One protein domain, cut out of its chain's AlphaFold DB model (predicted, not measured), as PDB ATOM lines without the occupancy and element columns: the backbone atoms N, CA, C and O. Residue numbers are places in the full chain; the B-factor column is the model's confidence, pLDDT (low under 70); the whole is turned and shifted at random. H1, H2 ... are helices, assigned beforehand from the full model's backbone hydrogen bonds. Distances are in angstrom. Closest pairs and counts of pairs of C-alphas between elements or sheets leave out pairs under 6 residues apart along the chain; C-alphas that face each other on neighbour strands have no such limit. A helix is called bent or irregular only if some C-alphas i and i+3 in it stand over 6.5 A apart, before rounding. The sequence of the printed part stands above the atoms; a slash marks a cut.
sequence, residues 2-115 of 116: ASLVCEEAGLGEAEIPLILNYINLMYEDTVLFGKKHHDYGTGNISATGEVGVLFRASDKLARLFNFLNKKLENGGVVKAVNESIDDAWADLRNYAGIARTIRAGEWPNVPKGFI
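What this domain is: This is residues 2 to 115 of the 116 residues of an uncharacterized protein of Hyphomicrobiaceae bacterium (UniProt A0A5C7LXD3). Two long helices, H2 and H3, make a loose V; H4 lies inside it, forming a helical hairpin with H3 and crossing H2, while H1 packs across the first part of H2. The printed part has 114 residues with four named helices, H1 to H4 in order, and no named strand: all helix. It is loose, with a radius of gyration of the C-alphas of 17.2 A and spans of 44 by 43 by 24 A.

How they stand to each other: H1, residues 2 to 9, touches residues 13 to 23 of H2, residues 13 to 40, about perpendicular at 74 degrees; the closest C-alphas, Ala 2 and Leu 20, are 5.1 A apart. Residues 29 to 33 of H2 touch H4, residues 85 to 103, about perpendicular at 78 degrees; the closest C-alphas, Asp 29 and Ala 90, are 5.4 A apart. H4 touches H3, residues 43 to 73, opposite ways at a shallow tilt of 29 degrees; the closest C-alphas, Lys 60 and Ala 88, are 5.5 A apart. H2 and H3 meet only through their link. Every O i to N i+4 pair is within hydrogen-bond range in H1 and H4, 22 of 24 in H2, 24 of 27 in H3.

Where its parts are: H1, 10.4 A long, begins at C-alpha 2 (32.633, -17.749, -24.036). H2, 40.7 A, is irregular at C-alphas 14 and 17, 7.2 A apart; H3, 40.6 A, at C-alphas 47 and 50, 9.8 A apart, with a kink of 105 degrees near residue 50. H4, 27.5 A, ends at C-alpha 103 (57.596, -10.076, -27.614).

The domain as a whole: The C-alphas farthest apart, Gly 75 and Asn 109, are 47.9 A apart. The printed part has no cut; the H3 to H4 link is long. Residue 77 is under 70 in pLDDT.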
ATOM      1  N   ALA A   2      32.561 -17.082 -25.346       95.94
ATOM      2  CA  ALA A   2      32.633 -17.749 -24.036       95.94
ATOM      3  C   ALA A   2      32.444 -19.275 -24.102       95.94
ATOM      4  O   ALA A   2      33.272 -20.001 -23.575       95.94
ATOM      5  N   SER A   3      31.432 -19.766 -24.829       96.75
ATOM      6  CA  SER A   3      31.224 -21.212 -25.015       96.75
ATOM      7  C   SER A   3      32.388 -21.908 -25.728       96.75
ATOM      8  O   SER A   3      32.731 -23.018 -25.353       96.75
ATOM      9  N   LEU A   4      33.024 -21.239 -26.701       97.25
ATOM     10  CA  LEU A   4      34.202 -21.770 -27.405       97.25
ATOM     11  C   LEU A   4      35.400 -21.868 -26.458       97.25
ATOM     12  O   LEU A   4      36.070 -22.888 -26.419       97.25
ATOM     13  N   VAL A   5      35.623 -20.832 -25.643       97.12
ATOM     14  CA  VAL A   5      36.660 -20.853 -24.603       97.12
ATOM     15  C   VAL A   5      36.393 -21.974 -23.602       97.12
ATOM     16  O   VAL A   5      37.326 -22.675 -23.232       97.12
ATOM     17  N   CYS A   6      35.140 -22.168 -23.174       97.56
ATOM     18  CA  CYS A   6      34.792 -23.276 -22.289       97.56
ATOM     19  C   CYS A   6      35.091 -24.631 -22.940       97.56
ATOM     20  O   CYS A   6      35.724 -25.464 -22.305       97.56
ATOM     21  N   GLU A   7      34.695 -24.840 -24.195       97.31
ATOM     22  CA  GLU A   7      34.962 -26.081 -24.930       97.31
ATOM     23  C   GLU A   7      36.468 -26.356 -25.060       97.31
ATOM     24  O   GLU A   7      36.935 -27.423 -24.663       97.31
ATOM     25  N   GLU A   8      37.245 -25.375 -25.527       97.50
ATOM     26  CA  GLU A   8      38.700 -25.494 -25.690       97.50
ATOM     27  C   GLU A   8      39.429 -25.719 -24.358       97.50
ATOM     28  O   GLU A   8      40.419 -26.450 -24.302       97.50
ATOM     29  N   ALA A   9      38.942 -25.111 -23.273       97.12
ATOM     30  CA  ALA A   9      39.506 -25.260 -21.934       97.12
ATOM     31  C   ALA A   9      38.982 -26.496 -21.173       97.12
ATOM     32  O   ALA A   9      39.442 -26.754 -20.060       97.12
ATOM     33  N   GLY A  10      38.027 -27.250 -21.733       97.50
ATOM     34  CA  GLY A  10      37.403 -28.400 -21.071       97.50
ATOM     35  C   GLY A  10      36.495 -28.036 -19.888       97.50
ATOM     36  O   GLY A  10      36.366 -28.818 -18.945       97.50
ATOM     37  N   LEU A  11      35.884 -26.851 -19.906       97.00
ATOM     38  CA  LEU A  11      34.951 -26.358 -18.890       97.00
ATOM     39  C   LEU A  11      33.497 -26.706 -19.240       97.00
ATOM     40  O   LEU A  11      33.095 -26.702 -20.401       97.00
ATOM     41  N   GLY A  12      32.687 -26.961 -18.210       96.94
ATOM     42  CA  GLY A  12      31.254 -27.216 -18.368       96.94
ATOM     43  C   GLY A  12      30.436 -25.953 -18.662       96.94
ATOM     44  O   GLY A  12      30.874 -24.829 -18.418       96.94
ATOM     45  N   GLU A  13      29.194 -26.137 -19.122       96.06
ATOM     46  CA  GLU A  13      28.284 -25.030 -19.465       96.06
ATOM     47  C   GLU A  13      27.996 -24.077 -18.293       96.06
ATOM     48  O   GLU A  13      27.756 -22.888 -18.503       96.06
ATOM     49  N   ALA A  14      28.074 -24.568 -17.053       97.88
ATOM     50  CA  ALA A  14      27.884 -23.761 -15.848       97.88
ATOM     51  C   ALA A  14      28.911 -22.616 -15.708       97.88
ATOM     52  O   ALA A  14      28.610 -21.613 -15.065       97.88
ATOM     53  N   GLU A  15      30.084 -22.728 -16.341       98.12
ATOM     54  CA  GLU A  15      31.146 -21.713 -16.297       98.12
ATOM     55  C   GLU A  15      30.951 -20.593 -17.331       98.12
ATOM     56  O   GLU A  15      31.596 -19.542 -17.250       98.12
ATOM     57  N   ILE A  16      30.042 -20.770 -18.298       97.81
ATOM     58  CA  ILE A  16      29.819 -19.806 -19.387       97.81
ATOM     59  C   ILE A  16      29.565 -18.378 -18.868       97.81
ATOM     60  O   ILE A  16      30.173 -17.457 -19.419       97.81
ATOM     61  N   PRO A  17      28.735 -18.134 -17.829       98.38
ATOM     62  CA  PRO A  17      28.502 -16.779 -17.331       98.38
ATOM     63  C   PRO A  17      29.766 -16.106 -16.781       98.38
ATOM     64  O   PRO A  17      29.991 -14.921 -17.035       98.38
ATOM     65  N   LEU A  18      30.616 -16.857 -16.070       97.88
ATOM     66  CA  LEU A  18      31.879 -16.351 -15.531       97.88
ATOM     67  C   LEU A  18      32.839 -15.974 -16.663       97.88
ATOM     68  O   LEU A  18      33.379 -14.867 -16.677       97.88
ATOM     69  N   ILE A  19      33.013 -16.873 -17.635       98.25
ATOM     70  CA  ILE A  19      33.888 -16.646 -18.789       98.25
ATOM     71  C   ILE A  19      33.382 -15.480 -19.642       98.25
ATOM     72  O   ILE A  19      34.178 -14.649 -20.080       98.25
ATOM     73  N   LEU A  20      32.066 -15.359 -19.837       98.25
ATOM     74  CA  LEU A  20      31.473 -14.227 -20.545       98.25
ATOM     75  C   LEU A  20      31.786 -12.902 -19.843       98.25
ATOM     76  O   LEU A  20      32.229 -11.960 -20.497       98.25
ATOM     77  N   ASN A  21      31.609 -12.835 -18.522       98.06
ATOM     78  CA  ASN A  21      31.936 -11.637 -17.756       98.06
ATOM     79  C   ASN A  21      33.431 -11.289 -17.843       98.06
ATOM     80  O   ASN A  21      33.794 -10.134 -18.049       98.06
ATOM     81  N   TYR A  22      34.304 -12.295 -17.751       97.38
ATOM     82  CA  TYR A  22      35.746 -12.106 -17.889       97.38
ATOM     83  C   TYR A  22      36.128 -11.532 -19.264       97.38
ATOM     84  O   TYR A  22      36.910 -10.583 -19.340       97.38
ATOM     85  N   ILE A  23      35.535 -12.058 -20.342       97.50
ATOM     86  CA  ILE A  23      35.726 -11.555 -21.711       97.50
ATOM     87  C   ILE A  23      35.213 -10.118 -21.849       97.50
ATOM     88  O   ILE A  23      35.887  -9.302 -22.472       97.50
ATOM     89  N   ASN A  24      34.061  -9.787 -21.259       97.94
ATOM     90  CA  ASN A  24      33.515  -8.428 -21.310       97.94
ATOM     91  C   ASN A  24      34.462  -7.415 -20.651       97.94
ATOM     92  O   ASN A  24      34.763  -6.388 -21.254       97.94
ATOM     93  N   LEU A  25      35.022  -7.742 -19.483       97.19
ATOM     94  CA  LEU A  25      36.035  -6.897 -18.837       97.19
ATOM     95  C   LEU A  25      37.287  -6.751 -19.714       97.19
ATOM     96  O   LEU A  25      37.813  -5.655 -19.874       97.19
ATOM     97  N   MET A  26      37.757  -7.837 -20.342       96.62
ATOM     98  CA  MET A  26      38.895  -7.757 -21.272       96.62
ATOM     99  C   MET A  26      38.601  -6.858 -22.474       96.62
ATOM    100  O   MET A  26      39.490  -6.143 -22.942       96.62
ATOM    101  N   TYR A  27      37.374  -6.900 -22.984       97.44
ATOM    102  CA  TYR A  27      36.932  -6.037 -24.068       97.44
ATOM    103  C   TYR A  27      36.947  -4.565 -23.640       97.44
ATOM    104  O   TYR A  27      37.518  -3.739 -24.351       97.44
ATOM    105  N   GLU A  28      36.402  -4.239 -22.468       97.69
ATOM    106  CA  GLU A  28      36.418  -2.879 -21.915       97.69
ATOM    107  C   GLU A  28      37.848  -2.348 -21.733       97.69
ATOM    108  O   GLU A  28      38.162  -1.246 -22.195       97.69
ATOM    109  N   ASP A  29      38.743  -3.162 -21.164       97.75
ATOM    110  CA  ASP A  29      40.159  -2.821 -20.984       97.75
ATOM    111  C   ASP A  29      40.857  -2.575 -22.330       97.75
ATOM    112  O   ASP A  29      41.633  -1.627 -22.478       97.75
ATOM    113  N   THR A  30      40.541  -3.391 -23.340       97.38
ATOM    114  CA  THR A  30      41.093  -3.259 -24.697       97.38
ATOM    115  C   THR A  30      40.574  -1.997 -25.388       97.38
ATOM    116  O   THR A  30      41.330  -1.305 -26.072       97.38
ATOM    117  N   VAL A  31      39.302  -1.642 -25.184       97.69
ATOM    118  CA  VAL A  31      38.742  -0.368 -25.656       97.69
ATOM    119  C   VAL A  31      39.450   0.809 -24.979       97.69
ATOM    120  O   VAL A  31      39.782   1.788 -25.652       97.69
ATOM    121  N   LEU A  32      39.727   0.726 -23.673       96.44
ATOM    122  CA  LEU A  32      40.507   1.736 -22.954       96.44
ATOM    123  C   LEU A  32      41.927   1.864 -23.521       96.44
ATOM    124  O   LEU A  32      42.386   2.982 -23.764       96.44
ATOM    125  N   PHE A  33      42.603   0.741 -23.782       97.00
ATOM    126  CA  PHE A  33      43.892   0.732 -24.471       97.00
ATOM    127  C   PHE A  33      43.801   1.432 -25.828       97.00
ATOM    128  O   PHE A  33      44.611   2.314 -26.096       97.00
ATOM    129  N   GLY A  34      42.800   1.106 -26.651       97.00
ATOM    130  CA  GLY A  34      42.600   1.722 -27.963       97.00
ATOM    131  C   GLY A  34      42.431   3.242 -27.890       97.00
ATOM    132  O   GLY A  34      43.057   3.966 -28.663       97.00
ATOM    133  N   LYS A  35      41.662   3.742 -26.914       97.06
ATOM    134  CA  LYS A  35      41.507   5.186 -26.661       97.06
ATOM    135  C   LYS A  35      42.835   5.843 -26.277       97.06
ATOM    136  O   LYS A  35      43.228   6.826 -26.888       97.06
ATOM    137  N   LYS A  36      43.576   5.263 -25.325       94.44
ATOM    138  CA  LYS A  36      44.905   5.774 -24.935       94.44
ATOM    139  C   LYS A  36      45.887   5.722 -26.110       94.44
ATOM    140  O   LYS A  36      46.681   6.635 -26.302       94.44
ATOM    141  N   HIS A  37      45.834   4.662 -26.908       94.25
ATOM    142  CA  HIS A  37      46.689   4.491 -28.073       94.25
ATOM    143  C   HIS A  37      46.426   5.549 -29.144       94.25
ATOM    144  O   HIS A  37      47.376   6.055 -29.732       94.25
ATOM    145  N   HIS A  38      45.161   5.912 -29.368       94.19
ATOM    146  CA  HIS A  38      44.795   7.006 -30.264       94.19
ATOM    147  C   HIS A  38      45.469   8.328 -29.856       94.19
ATOM    148  O   HIS A  38      45.958   9.054 -30.718       94.19
ATOM    149  N   ASP A  39      45.560   8.604 -28.554       93.06
ATOM    150  CA  ASP A  39      46.118   9.861 -28.047       93.06
ATOM    151  C   ASP A  39      47.658   9.861 -27.973       93.06
ATOM    152  O   ASP A  39      48.295  10.880 -28.241       93.06
ATOM    153  N   TYR A  40      48.280   8.732 -27.611       90.75
ATOM    154  CA  TYR A  40      49.734   8.641 -27.388       90.75
ATOM    155  C   TYR A  40      50.529   8.047 -28.559       90.75
ATOM    156  O   TYR A  40      51.752   8.214 -28.619       90.75
ATOM    157  N   GLY A  41      49.874   7.305 -29.451       93.94
ATOM    158  CA  GLY A  41      50.521   6.492 -30.477       93.94
ATOM    159  C   GLY A  41      51.436   5.396 -29.910       93.94
ATOM    160  O   GLY A  41      51.345   4.980 -28.752       93.94
ATOM    161  N   THR A  42      52.353   4.908 -30.747       95.31
ATOM    162  CA  THR A  42      53.276   3.804 -30.416       95.31
ATOM    163  C   THR A  42      54.581   4.264 -29.763       95.31
ATOM    164  O   THR A  42      55.219   3.486 -29.048       95.31
ATOM    165  N   GLY A  43      54.973   5.525 -29.983       94.31
ATOM    166  CA  GLY A  43      56.339   6.015 -29.768       94.31
ATOM    167  C   GLY A  43      56.865   5.857 -28.341       94.31
ATOM    168  O   GLY A  43      58.016   5.469 -28.160       94.31
ATOM    169  N   ASN A  44      56.026   6.076 -27.325       93.31
ATOM    170  CA  ASN A  44      56.431   5.957 -25.918       93.31
ATOM    171  C   ASN A  44      56.885   4.539 -25.552       93.31
ATOM    172  O   ASN A  44      57.857   4.357 -24.813       93.31
ATOM    173  N   ILE A  45      56.173   3.536 -26.065       96.38
ATOM    174  CA  ILE A  45      56.519   2.133 -25.854       96.38
ATOM    175  C   ILE A  45      57.707   1.765 -26.739       96.38
ATOM    176  O   ILE A  45      58.656   1.181 -26.239       96.38
ATOM    177  N   SER A  46      57.729   2.182 -28.007       96.06
ATOM    178  CA  SER A  46      58.855   1.910 -28.914       96.06
ATOM    179  C   SER A  46      60.187   2.445 -28.375       96.06
ATOM    180  O   SER A  46      61.201   1.761 -28.457       96.06
ATOM    181  N   ALA A  47      60.185   3.623 -27.746       94.56
ATOM    182  CA  ALA A  47      61.381   4.231 -27.165       94.56
ATOM    183  C   ALA A  47      61.897   3.523 -25.899       94.56
ATOM    184  O   ALA A  47      63.068   3.674 -25.555       94.56
ATOM    185  N   THR A  48      61.037   2.794 -25.178       94.25
ATOM    186  CA  THR A  48      61.367   2.224 -23.855       94.25
ATOM    187  C   THR A  48      61.228   0.703 -23.758       94.25
ATOM    188  O   THR A  48      61.672   0.122 -22.768       94.25
ATOM    189  N   GLY A  49      60.657   0.055 -24.775       94.31
ATOM    190  CA  GLY A  49      60.396  -1.383 -24.858       94.31
ATOM    191  C   GLY A  49      59.789  -1.985 -23.590       94.31
ATOM    192  O   GLY A  49      59.003  -1.344 -22.888       94.31
ATOM    193  N   GLU A  50      60.160  -3.228 -23.282       94.81
ATOM    194  CA  GLU A  50      59.656  -3.956 -22.112       94.81
ATOM    195  C   GLU A  50      60.054  -3.292 -20.789       94.81
ATOM    196  O   GLU A  50      59.265  -3.298 -19.848       94.81
ATOM    197  N   VAL A  51      61.217  -2.635 -20.712       94.12
ATOM    198  CA  VAL A  51      61.654  -1.913 -19.500       94.12
ATOM    199  C   VAL A  51      60.667  -0.801 -19.135       94.12
ATOM    200  O   VAL A  51      60.278  -0.655 -17.975       94.12
ATOM    201  N   GLY A  52      60.203  -0.040 -20.129       95.06
ATOM    202  CA  GLY A  52      59.195   0.993 -19.914       95.06
ATOM    203  C   GLY A  52      57.828   0.439 -19.522       95.06
ATOM    204  O   GLY A  52      57.091   1.105 -18.789       95.06
ATOM    205  N   VAL A  53      57.480  -0.757 -19.997       96.81
ATOM    206  CA  VAL A  53      56.253  -1.455 -19.592       96.81
ATOM    207  C   VAL A  53      56.363  -1.914 -18.137       96.81
ATOM    208  O   VAL A  53      55.462  -1.632 -17.348       96.81
ATOM    209  N   LEU A  54      57.486  -2.528 -17.751       96.38
ATOM    210  CA  LEU A  54      57.751  -2.966 -16.378       96.38
ATOM    211  C   LEU A  54      57.673  -1.808 -15.383       96.38
ATOM    212  O   LEU A  54      57.015  -1.931 -14.352       96.38
ATOM    213  N   PHE A  55      58.290  -0.669 -15.701       96.56
ATOM    214  CA  PHE A  55      58.268   0.494 -14.815       96.56
ATOM    215  C   PHE A  55      56.839   1.012 -14.589       96.56
ATOM    216  O   PHE A  55      56.428   1.240 -13.452       96.56
ATOM    217  N   ARG A  56      56.037   1.115 -15.656       96.50
ATOM    218  CA  ARG A  56      54.633   1.545 -15.560       96.50
ATOM    219  C   ARG A  56      53.764   0.538 -14.808       96.50
ATOM    220  O   ARG A  56      52.944   0.940 -13.990       96.50
ATOM    221  N   ALA A  57      53.974  -0.761 -15.022       97.69
ATOM    222  CA  ALA A  57      53.298  -1.797 -14.247       97.69
ATOM    223  C   ALA A  57      53.671  -1.718 -12.755       97.69
ATOM    224  O   ALA A  57      52.805  -1.857 -11.892       97.69
ATOM    225  N   SER A  58      54.939  -1.435 -12.441       97.56
ATOM    226  CA  SER A  58      55.411  -1.309 -11.059       97.56
ATOM    227  C   SER A  58      54.749  -0.148 -10.308       97.56
ATOM    228  O   SER A  58      54.376  -0.317  -9.148       97.56
ATOM    229  N   ASP A  59      54.504   0.983 -10.980       95.81
ATOM    230  CA  ASP A  59      53.770   2.126 -10.419       95.81
ATOM    231  C   ASP A  59      52.328   1.739 -10.040       95.81
ATOM    232  O   ASP A  59      51.870   1.992  -8.919       95.81
ATOM    233  N   LYS A  60      51.632   1.019 -10.930       95.50
ATOM    234  CA  LYS A  60      50.267   0.536 -10.662       95.50
ATOM    235  C   LYS A  60      50.224  -0.486  -9.528       95.50
ATOM    236  O   LYS A  60      49.336  -0.411  -8.679       95.50
ATOM    237  N   LEU A  61      51.201  -1.390  -9.448       96.88
ATOM    238  CA  LEU A  61      51.327  -2.325  -8.325       96.88
ATOM    239  C   LEU A  61      51.572  -1.595  -7.000       96.88
ATOM    240  O   LEU A  61      50.881  -1.866  -6.018       96.88
ATOM    241  N   ALA A  62      52.503  -0.636  -6.966       95.12
ATOM    242  CA  ALA A  62      52.785   0.164  -5.774       95.12
ATOM    243  C   ALA A  62      51.528   0.894  -5.274       95.12
ATOM    244  O   ALA A  62      51.240   0.928  -4.075       95.12
ATOM    245  N   ARG A  63      50.717   1.413  -6.199       92.50
ATOM    246  CA  ARG A  63      49.424   2.015  -5.877       92.50
ATOM    247  C   ARG A  63      48.445   1.021  -5.250       92.50
ATOM    248  O   ARG A  63      47.812   1.355  -4.247       92.50
ATOM    249  N   LEU A  64      48.305  -0.174  -5.819       93.94
ATOM    250  CA  LEU A  64      47.428  -1.214  -5.275       93.94
ATOM    251  C   LEU A  64      47.859  -1.630  -3.862       93.94
ATOM    252  O   LEU A  64      47.010  -1.730  -2.974       93.94
ATOM    253  N   PHE A  65      49.166  -1.770  -3.616       93.31
ATOM    254  CA  PHE A  65      49.694  -2.011  -2.269       93.31
ATOM    255  C   PHE A  65      49.342  -0.882  -1.300       93.31
ATOM    256  O   PHE A  65      48.878  -1.149  -0.191       93.31
ATOM    257  N   ASN A  66      49.472   0.377  -1.719       90.75
ATOM    258  CA  ASN A  66      49.087   1.519  -0.889       90.75
ATOM    259  C   ASN A  66      47.595   1.503  -0.526       90.75
ATOM    260  O   ASN A  66      47.238   1.829   0.607       90.75
ATOM    261  N   PHE A  67      46.714   1.117  -1.453       89.44
ATOM    262  CA  PHE A  67      45.290   0.960  -1.150       89.44
ATOM    263  C   PHE A  67      45.028  -0.178  -0.166       89.44
ATOM    264  O   PHE A  67      44.252   0.004   0.774       89.44
ATOM    265  N   LEU A  68      45.682  -1.326  -0.351       89.00
ATOM    266  CA  LEU A  68      45.542  -2.468   0.546       89.00
ATOM    267  C   LEU A  68      46.006  -2.123   1.967       89.00
ATOM    268  O   LEU A  68      45.274  -2.381   2.919       89.00
ATOM    269  N   ASN A  69      47.160  -1.471   2.108       88.62
ATOM    270  CA  ASN A  69      47.691  -1.057   3.407       88.62
ATOM    271  C   ASN A  69      46.736  -0.094   4.120       88.62
ATOM    272  O   ASN A  69      46.342  -0.347   5.255       88.62
ATOM    273  N   LYS A  70      46.239   0.935   3.420       86.81
ATOM    274  CA  LYS A  70      45.238   1.857   3.981       86.81
ATOM    275  C   LYS A  70      43.948   1.149   4.391       86.81
ATOM    276  O   LYS A  70      43.298   1.573   5.342       86.81
ATOM    277  N   LYS A  71      43.546   0.097   3.674       86.94
ATOM    278  CA  LYS A  71      42.346  -0.687   3.995       86.94
ATOM    279  C   LYS A  71      42.534  -1.462   5.291       86.94
ATOM    280  O   LYS A  71      41.619  -1.488   6.111       86.94
ATOM    281  N   LEU A  72      43.715  -2.044   5.478       86.44
ATOM    282  CA  LEU A  72      44.086  -2.744   6.705       86.44
ATOM    283  C   LEU A  72      44.185  -1.778   7.895       86.44
ATOM    284  O   LEU A  72      43.633  -2.068   8.950       86.44
ATOM    285  N   GLU A  73      44.809  -0.613   7.710       87.44
ATOM    286  CA  GLU A  73      44.968   0.409   8.756       87.44
ATOM    287  C   GLU A  73      43.633   1.020   9.207       87.44
ATOM    288  O   GLU A  73      43.416   1.221  10.399       87.44
ATOM    289  N   ASN A  74      42.716   1.291   8.271       84.25
ATOM    290  CA  ASN A  74      41.453   1.983   8.556       84.25
ATOM    291  C   ASN A  74      40.271   1.038   8.847       84.25
ATOM    292  O   ASN A  74      39.124   1.484   8.881       84.25
ATOM    293  N   GLY A  75      40.516  -0.267   9.016       78.44
ATOM    294  CA  GLY A  75      39.469  -1.247   9.323       78.44
ATOM    295  C   GLY A  75      38.445  -1.463   8.200       78.44
ATOM    296  O   GLY A  75      37.317  -1.871   8.473       78.44
ATOM    297  N   GLY A  76      38.802  -1.190   6.939       73.56
ATOM    298  CA  GLY A  76      37.912  -1.436   5.803       73.56
ATOM    299  C   GLY A  76      38.027  -0.443   4.647       73.56
ATOM    300  O   GLY A  76      38.862  -0.591   3.760       73.56
ATOM    301  N   VAL A  77      37.079   0.490   4.553       68.12
ATOM    302  CA  VAL A  77      36.808   1.217   3.302       68.12
ATOM    303  C   VAL A  77      37.876   2.272   3.019       68.12
ATOM    304  O   VAL A  77      38.076   3.200   3.797       68.12
ATOM    305  N   VAL A  78      38.508   2.174   1.847       74.44
ATOM    306  CA  VAL A  78      39.423   3.193   1.320       74.44
ATOM    307  C   VAL A  78      38.790   3.830   0.098       74.44
ATOM    308  O   VAL A  78      38.436   3.139  -0.855       74.44
ATOM    309  N   LYS A  79      38.666   5.159   0.110       72.44
ATOM    310  CA  LYS A  79      38.202   5.921  -1.048       72.44
ATOM    311  C   LYS A  79      39.397   6.320  -1.912       72.44
ATOM    312  O   LYS A  79      40.318   6.986  -1.437       72.44
ATOM    313  N   ALA A  80      39.377   5.926  -3.181       74.06
ATOM    314  CA  ALA A  80      40.322   6.433  -4.164       74.06
ATOM    315  C   ALA A  80      40.037   7.916  -4.459       74.06
ATOM    316  O   ALA A  80      38.883   8.295  -4.644       74.06
ATOM    317  N   VAL A  81      41.080   8.755  -4.465       72.38
ATOM    318  CA  VAL A  81      40.934  10.215  -4.638       72.38
ATOM    319  C   VAL A  81      41.120  10.646  -6.095       72.38
ATOM    320  O   VAL A  81      40.347  11.464  -6.572       72.38
ATOM    321  N   ASN A  82      42.102  10.078  -6.809       74.38
ATOM    322  CA  ASN A  82      42.485  10.557  -8.149       74.38
ATOM    323  C   ASN A  82      42.211   9.561  -9.288       74.38
ATOM    324  O   ASN A  82      41.800   9.960 -10.365       74.38
ATOM    325  N   GLU A  83      42.459   8.271  -9.074       79.19
ATOM    326  CA  GLU A  83      42.239   7.209 -10.076       79.19
ATOM    327  C   GLU A  83      41.792   5.944  -9.327       79.19
ATOM    328  O   GLU A  83      42.193   5.726  -8.172       79.19
ATOM    329  N   SER A  84      40.897   5.163  -9.918       88.25
ATOM    330  CA  SER A  84      40.251   4.067  -9.202       88.25
ATOM    331  C   SER A  84      41.179   2.855  -9.031       88.25
ATOM    332  O   SER A  84      42.287   2.800  -9.567       88.25
ATOM    333  N   ILE A  85      40.751   1.890  -8.213       91.31
ATOM    334  CA  ILE A  85      41.429   0.589  -8.097       91.31
ATOM    335  C   ILE A  85      41.246  -0.208  -9.395       91.31
ATOM    336  O   ILE A  85      42.188  -0.856  -9.846       91.31
ATOM    337  N   ASP A  86      40.065  -0.114 -10.007       92.31
ATOM    338  CA  ASP A  86      39.729  -0.826 -11.240       92.31
ATOM    339  C   ASP A  86      40.567  -0.319 -12.421       92.31
ATOM    340  O   ASP A  86      41.111  -1.128 -13.168       92.31
ATOM    341  N   ASP A  87      40.806   0.996 -12.512       92.00
ATOM    342  CA  ASP A  87      41.705   1.585 -13.518       92.00
ATOM    343  C   ASP A  87      43.129   1.016 -13.420       92.00
ATOM    344  O   ASP A  87      43.770   0.739 -14.434       92.00
ATOM    345  N   ALA A  88      43.632   0.800 -12.198       94.75
ATOM    346  CA  ALA A  88      44.963   0.237 -11.993       94.75
ATOM    347  C   ALA A  88      45.042  -1.227 -12.460       94.75
ATOM    348  O   ALA A  88      46.053  -1.628 -13.040       94.75
ATOM    349  N   TRP A  89      43.984  -2.017 -12.249       96.69
ATOM    350  CA  TRP A  89      43.905  -3.389 -12.760       96.69
ATOM    351  C   TRP A  89      43.763  -3.442 -14.282       96.69
ATOM    352  O   TRP A  89      44.456  -4.237 -14.924       96.69
ATOM    353  N   ALA A  90      42.936  -2.569 -14.861       96.81
ATOM    354  CA  ALA A  90      42.788  -2.420 -16.306       96.81
ATOM    355  C   ALA A  90      44.129  -2.058 -16.969       96.81
ATOM    356  O   ALA A  90      44.546  -2.676 -17.953       96.81
ATOM    357  N   ASP A  91      44.865  -1.106 -16.386       96.31
ATOM    358  CA  ASP A  91      46.197  -0.721 -16.853       96.31
ATOM    359  C   ASP A  91      47.196  -1.879 -16.759       96.31
ATOM    360  O   ASP A  91      47.944  -2.111 -17.708       96.31
ATOM    361  N   LEU A  92      47.188  -2.654 -15.669       97.94
ATOM    362  CA  LEU A  92      48.050  -3.834 -15.540       97.94
ATOM    363  C   LEU A  92      47.758  -4.891 -16.609       97.94
ATOM    364  O   LEU A  92      48.700  -5.438 -17.191       97.94
ATOM    365  N   ARG A  93      46.482  -5.154 -16.919       97.75
ATOM    366  CA  ARG A  93      46.116  -6.063 -18.015       97.75
ATOM    367  C   ARG A  93      46.620  -5.537 -19.358       97.75
ATOM    368  O   ARG A  93      47.216  -6.297 -20.123       97.75
ATOM    369  N   ASN A  94      46.442  -4.246 -19.620       97.94
ATOM    370  CA  ASN A  94      46.917  -3.611 -20.845       97.94
ATOM    371  C   ASN A  94      48.445  -3.637 -20.959       97.94
ATOM    372  O   ASN A  94      48.966  -3.954 -22.025       97.94
ATOM    373  N   TYR A  95      49.183  -3.392 -19.876       98.00
ATOM    374  CA  TYR A  95      50.643  -3.502 -19.872       98.00
ATOM    375  C   TYR A  95      51.119  -4.937 -20.115       98.00
ATOM    376  O   TYR A  95      52.054  -5.134 -20.889       98.00
ATOM    377  N   ALA A  96      50.445  -5.942 -19.549       97.75
ATOM    378  CA  ALA A  96      50.728  -7.339 -19.868       97.75
ATOM    379  C   ALA A  96      50.474  -7.646 -21.357       97.75
ATOM    380  O   ALA A  96      51.287  -8.311 -21.999       97.75
ATOM    381  N   GLY A  97      49.382  -7.121 -21.922       97.62
ATOM    382  CA  GLY A  97      49.079  -7.209 -23.352       97.62
ATOM    383  C   GLY A  97      50.169  -6.574 -24.218       97.62
ATOM    384  O   GLY A  97      50.713  -7.238 -25.096       97.62
ATOM    385  N   ILE A  98      50.561  -5.331 -23.918       97.56
ATOM    386  CA  ILE A  98      51.626  -4.606 -24.626       97.56
ATOM    387  C   ILE A  98      52.944  -5.384 -24.577       97.56
ATOM    388  O   ILE A  98      53.569  -5.563 -25.618       97.56
ATOM    389  N   ALA A  99      53.353  -5.893 -23.408       97.38
ATOM    390  CA  ALA A  99      54.565  -6.704 -23.289       97.38
ATOM    391  C   ALA A  99      54.512  -7.931 -24.212       97.38
ATOM    392  O   ALA A  99      55.456  -8.189 -24.954       97.38
ATOM    393  N   ARG A 100      53.387  -8.657 -24.241       97.25
ATOM    394  CA  ARG A 100      53.219  -9.805 -25.147       97.25
ATOM    395  C   ARG A 100      53.267  -9.398 -26.621       97.25
ATOM    396  O   ARG A 100      53.886 -10.111 -27.404       97.25
ATOM    397  N   THR A 101      52.685  -8.260 -26.991       97.00
ATOM    398  CA  THR A 101      52.733  -7.721 -28.362       97.00
ATOM    399  C   THR A 101      54.157  -7.335 -28.778       97.00
ATOM    400  O   THR A 101      54.568  -7.635 -29.896       97.00
ATOM    401  N   ILE A 102      54.943  -6.732 -27.877       96.50
ATOM    402  CA  ILE A 102      56.371  -6.453 -28.108       96.50
ATOM    403  C   ILE A 102      57.129  -7.758 -28.371       96.50
ATOM    404  O   ILE A 102      57.852  -7.862 -29.359       96.50
ATOM    405  N   ARG A 103      56.926  -8.768 -27.519       95.00
ATOM    406  CA  ARG A 103      57.596 -10.076 -27.614       95.00
ATOM    407  C   ARG A 103      57.204 -10.872 -28.855       95.00
ATOM    408  O   ARG A 103      58.009 -11.647 -29.358       95.00
ATOM    409  N   ALA A 104      55.985 -10.673 -29.347       95.31
ATOM    410  CA  ALA A 104      55.526 -11.228 -30.615       95.31
ATOM    411  C   ALA A 104      56.146 -10.520 -31.837       95.31
ATOM    412  O   ALA A 104      56.012 -11.018 -32.948       95.31
ATOM    413  N   GLY A 105      56.832  -9.386 -31.654       94.00
ATOM    414  CA  GLY A 105      57.391  -8.585 -32.747       94.00
ATOM    415  C   GLY A 105      56.369  -7.687 -33.451       94.00
ATOM    416  O   GLY A 105      56.689  -7.085 -34.469       94.00
ATOM    417  N   GLU A 106      55.162  -7.572 -32.897       95.19
ATOM    418  CA  GLU A 106      54.032  -6.860 -33.507       95.19
ATOM    419  C   GLU A 106      53.965  -5.386 -33.075       95.19
ATOM    420  O   GLU A 106      53.248  -4.580 -33.669       95.19
ATOM    421  N   TRP A 107      54.717  -4.994 -32.039       95.69
ATOM    422  CA  TRP A 107      54.838  -3.584 -31.674       95.69
ATOM    423  C   TRP A 107      55.892  -2.894 -32.554       95.69
ATOM    424  O   TRP A 107      57.055  -3.309 -32.557       95.69
ATOM    425  N   PRO A 108      55.548  -1.814 -33.275       94.56
ATOM    426  CA  PRO A 108      56.456  -1.232 -34.253       94.56
ATOM    427  C   PRO A 108      57.654  -0.546 -33.590       94.56
ATOM    428  O   PRO A 108      57.530   0.112 -32.555       94.56
ATOM    429  N   ASN A 109      58.814  -0.628 -34.245       94.25
ATOM    430  CA  ASN A 109      60.022   0.140 -33.925       94.25
ATOM    431  C   ASN A 109      60.581  -0.053 -32.500       94.25
ATOM    432  O   ASN A 109      61.214   0.861 -31.975       94.25
ATOM    433  N   VAL A 110      60.372  -1.212 -31.864       93.31
ATOM    434  CA  VAL A 110      61.024  -1.531 -30.580       93.31
ATOM    435  C   VAL A 110      62.467  -2.001 -30.830       93.31
ATOM    436  O   VAL A 110      62.669  -2.977 -31.558       93.31
ATOM    437  N   PRO A 111      63.494  -1.362 -30.241       88.00
ATOM    438  CA  PRO A 111      64.870  -1.840 -30.340       88.00
ATOM    439  C   PRO A 111      65.036  -3.228 -29.709       88.00
ATOM    440  O   PRO A 111      64.596  -3.461 -28.586       88.00
ATOM    441  N   LYS A 112      65.751  -4.140 -30.383       85.25
ATOM    442  CA  LYS A 112      65.950  -5.527 -29.911       85.25
ATOM    443  C   LYS A 112      66.539  -5.630 -28.499       85.25
ATOM    444  O   LYS A 112      66.193  -6.546 -27.773       85.25
ATOM    445  N   GLY A 113      67.402  -4.691 -28.102       86.44
ATOM    446  CA  GLY A 113      68.002  -4.666 -26.760       86.44
ATOM    447  C   GLY A 113      67.032  -4.298 -25.629       86.44
ATOM    448  O   GLY A 113      67.448  -4.243 -24.480       86.44
ATOM    449  N   PHE A 114      65.772  -3.998 -25.952       85.06
ATOM    450  CA  PHE A 114      64.732  -3.581 -25.012       85.06
ATOM    451  C   PHE A 114      63.598  -4.626 -24.925       85.06
ATOM    452  O   PHE A 114      62.510  -4.320 -24.437       85.06
ATOM    453  N   ILE A 115      63.848  -5.843 -25.415       87.31
ATOM    454  CA  ILE A 115      62.961  -7.013 -25.379       87.31
ATOM    455  C   ILE A 115      63.655  -8.075 -24.511       87.31
ATOM    456  O   ILE A 115      64.863  -8.272 -24.663       87.31
TER     457      ILE A 115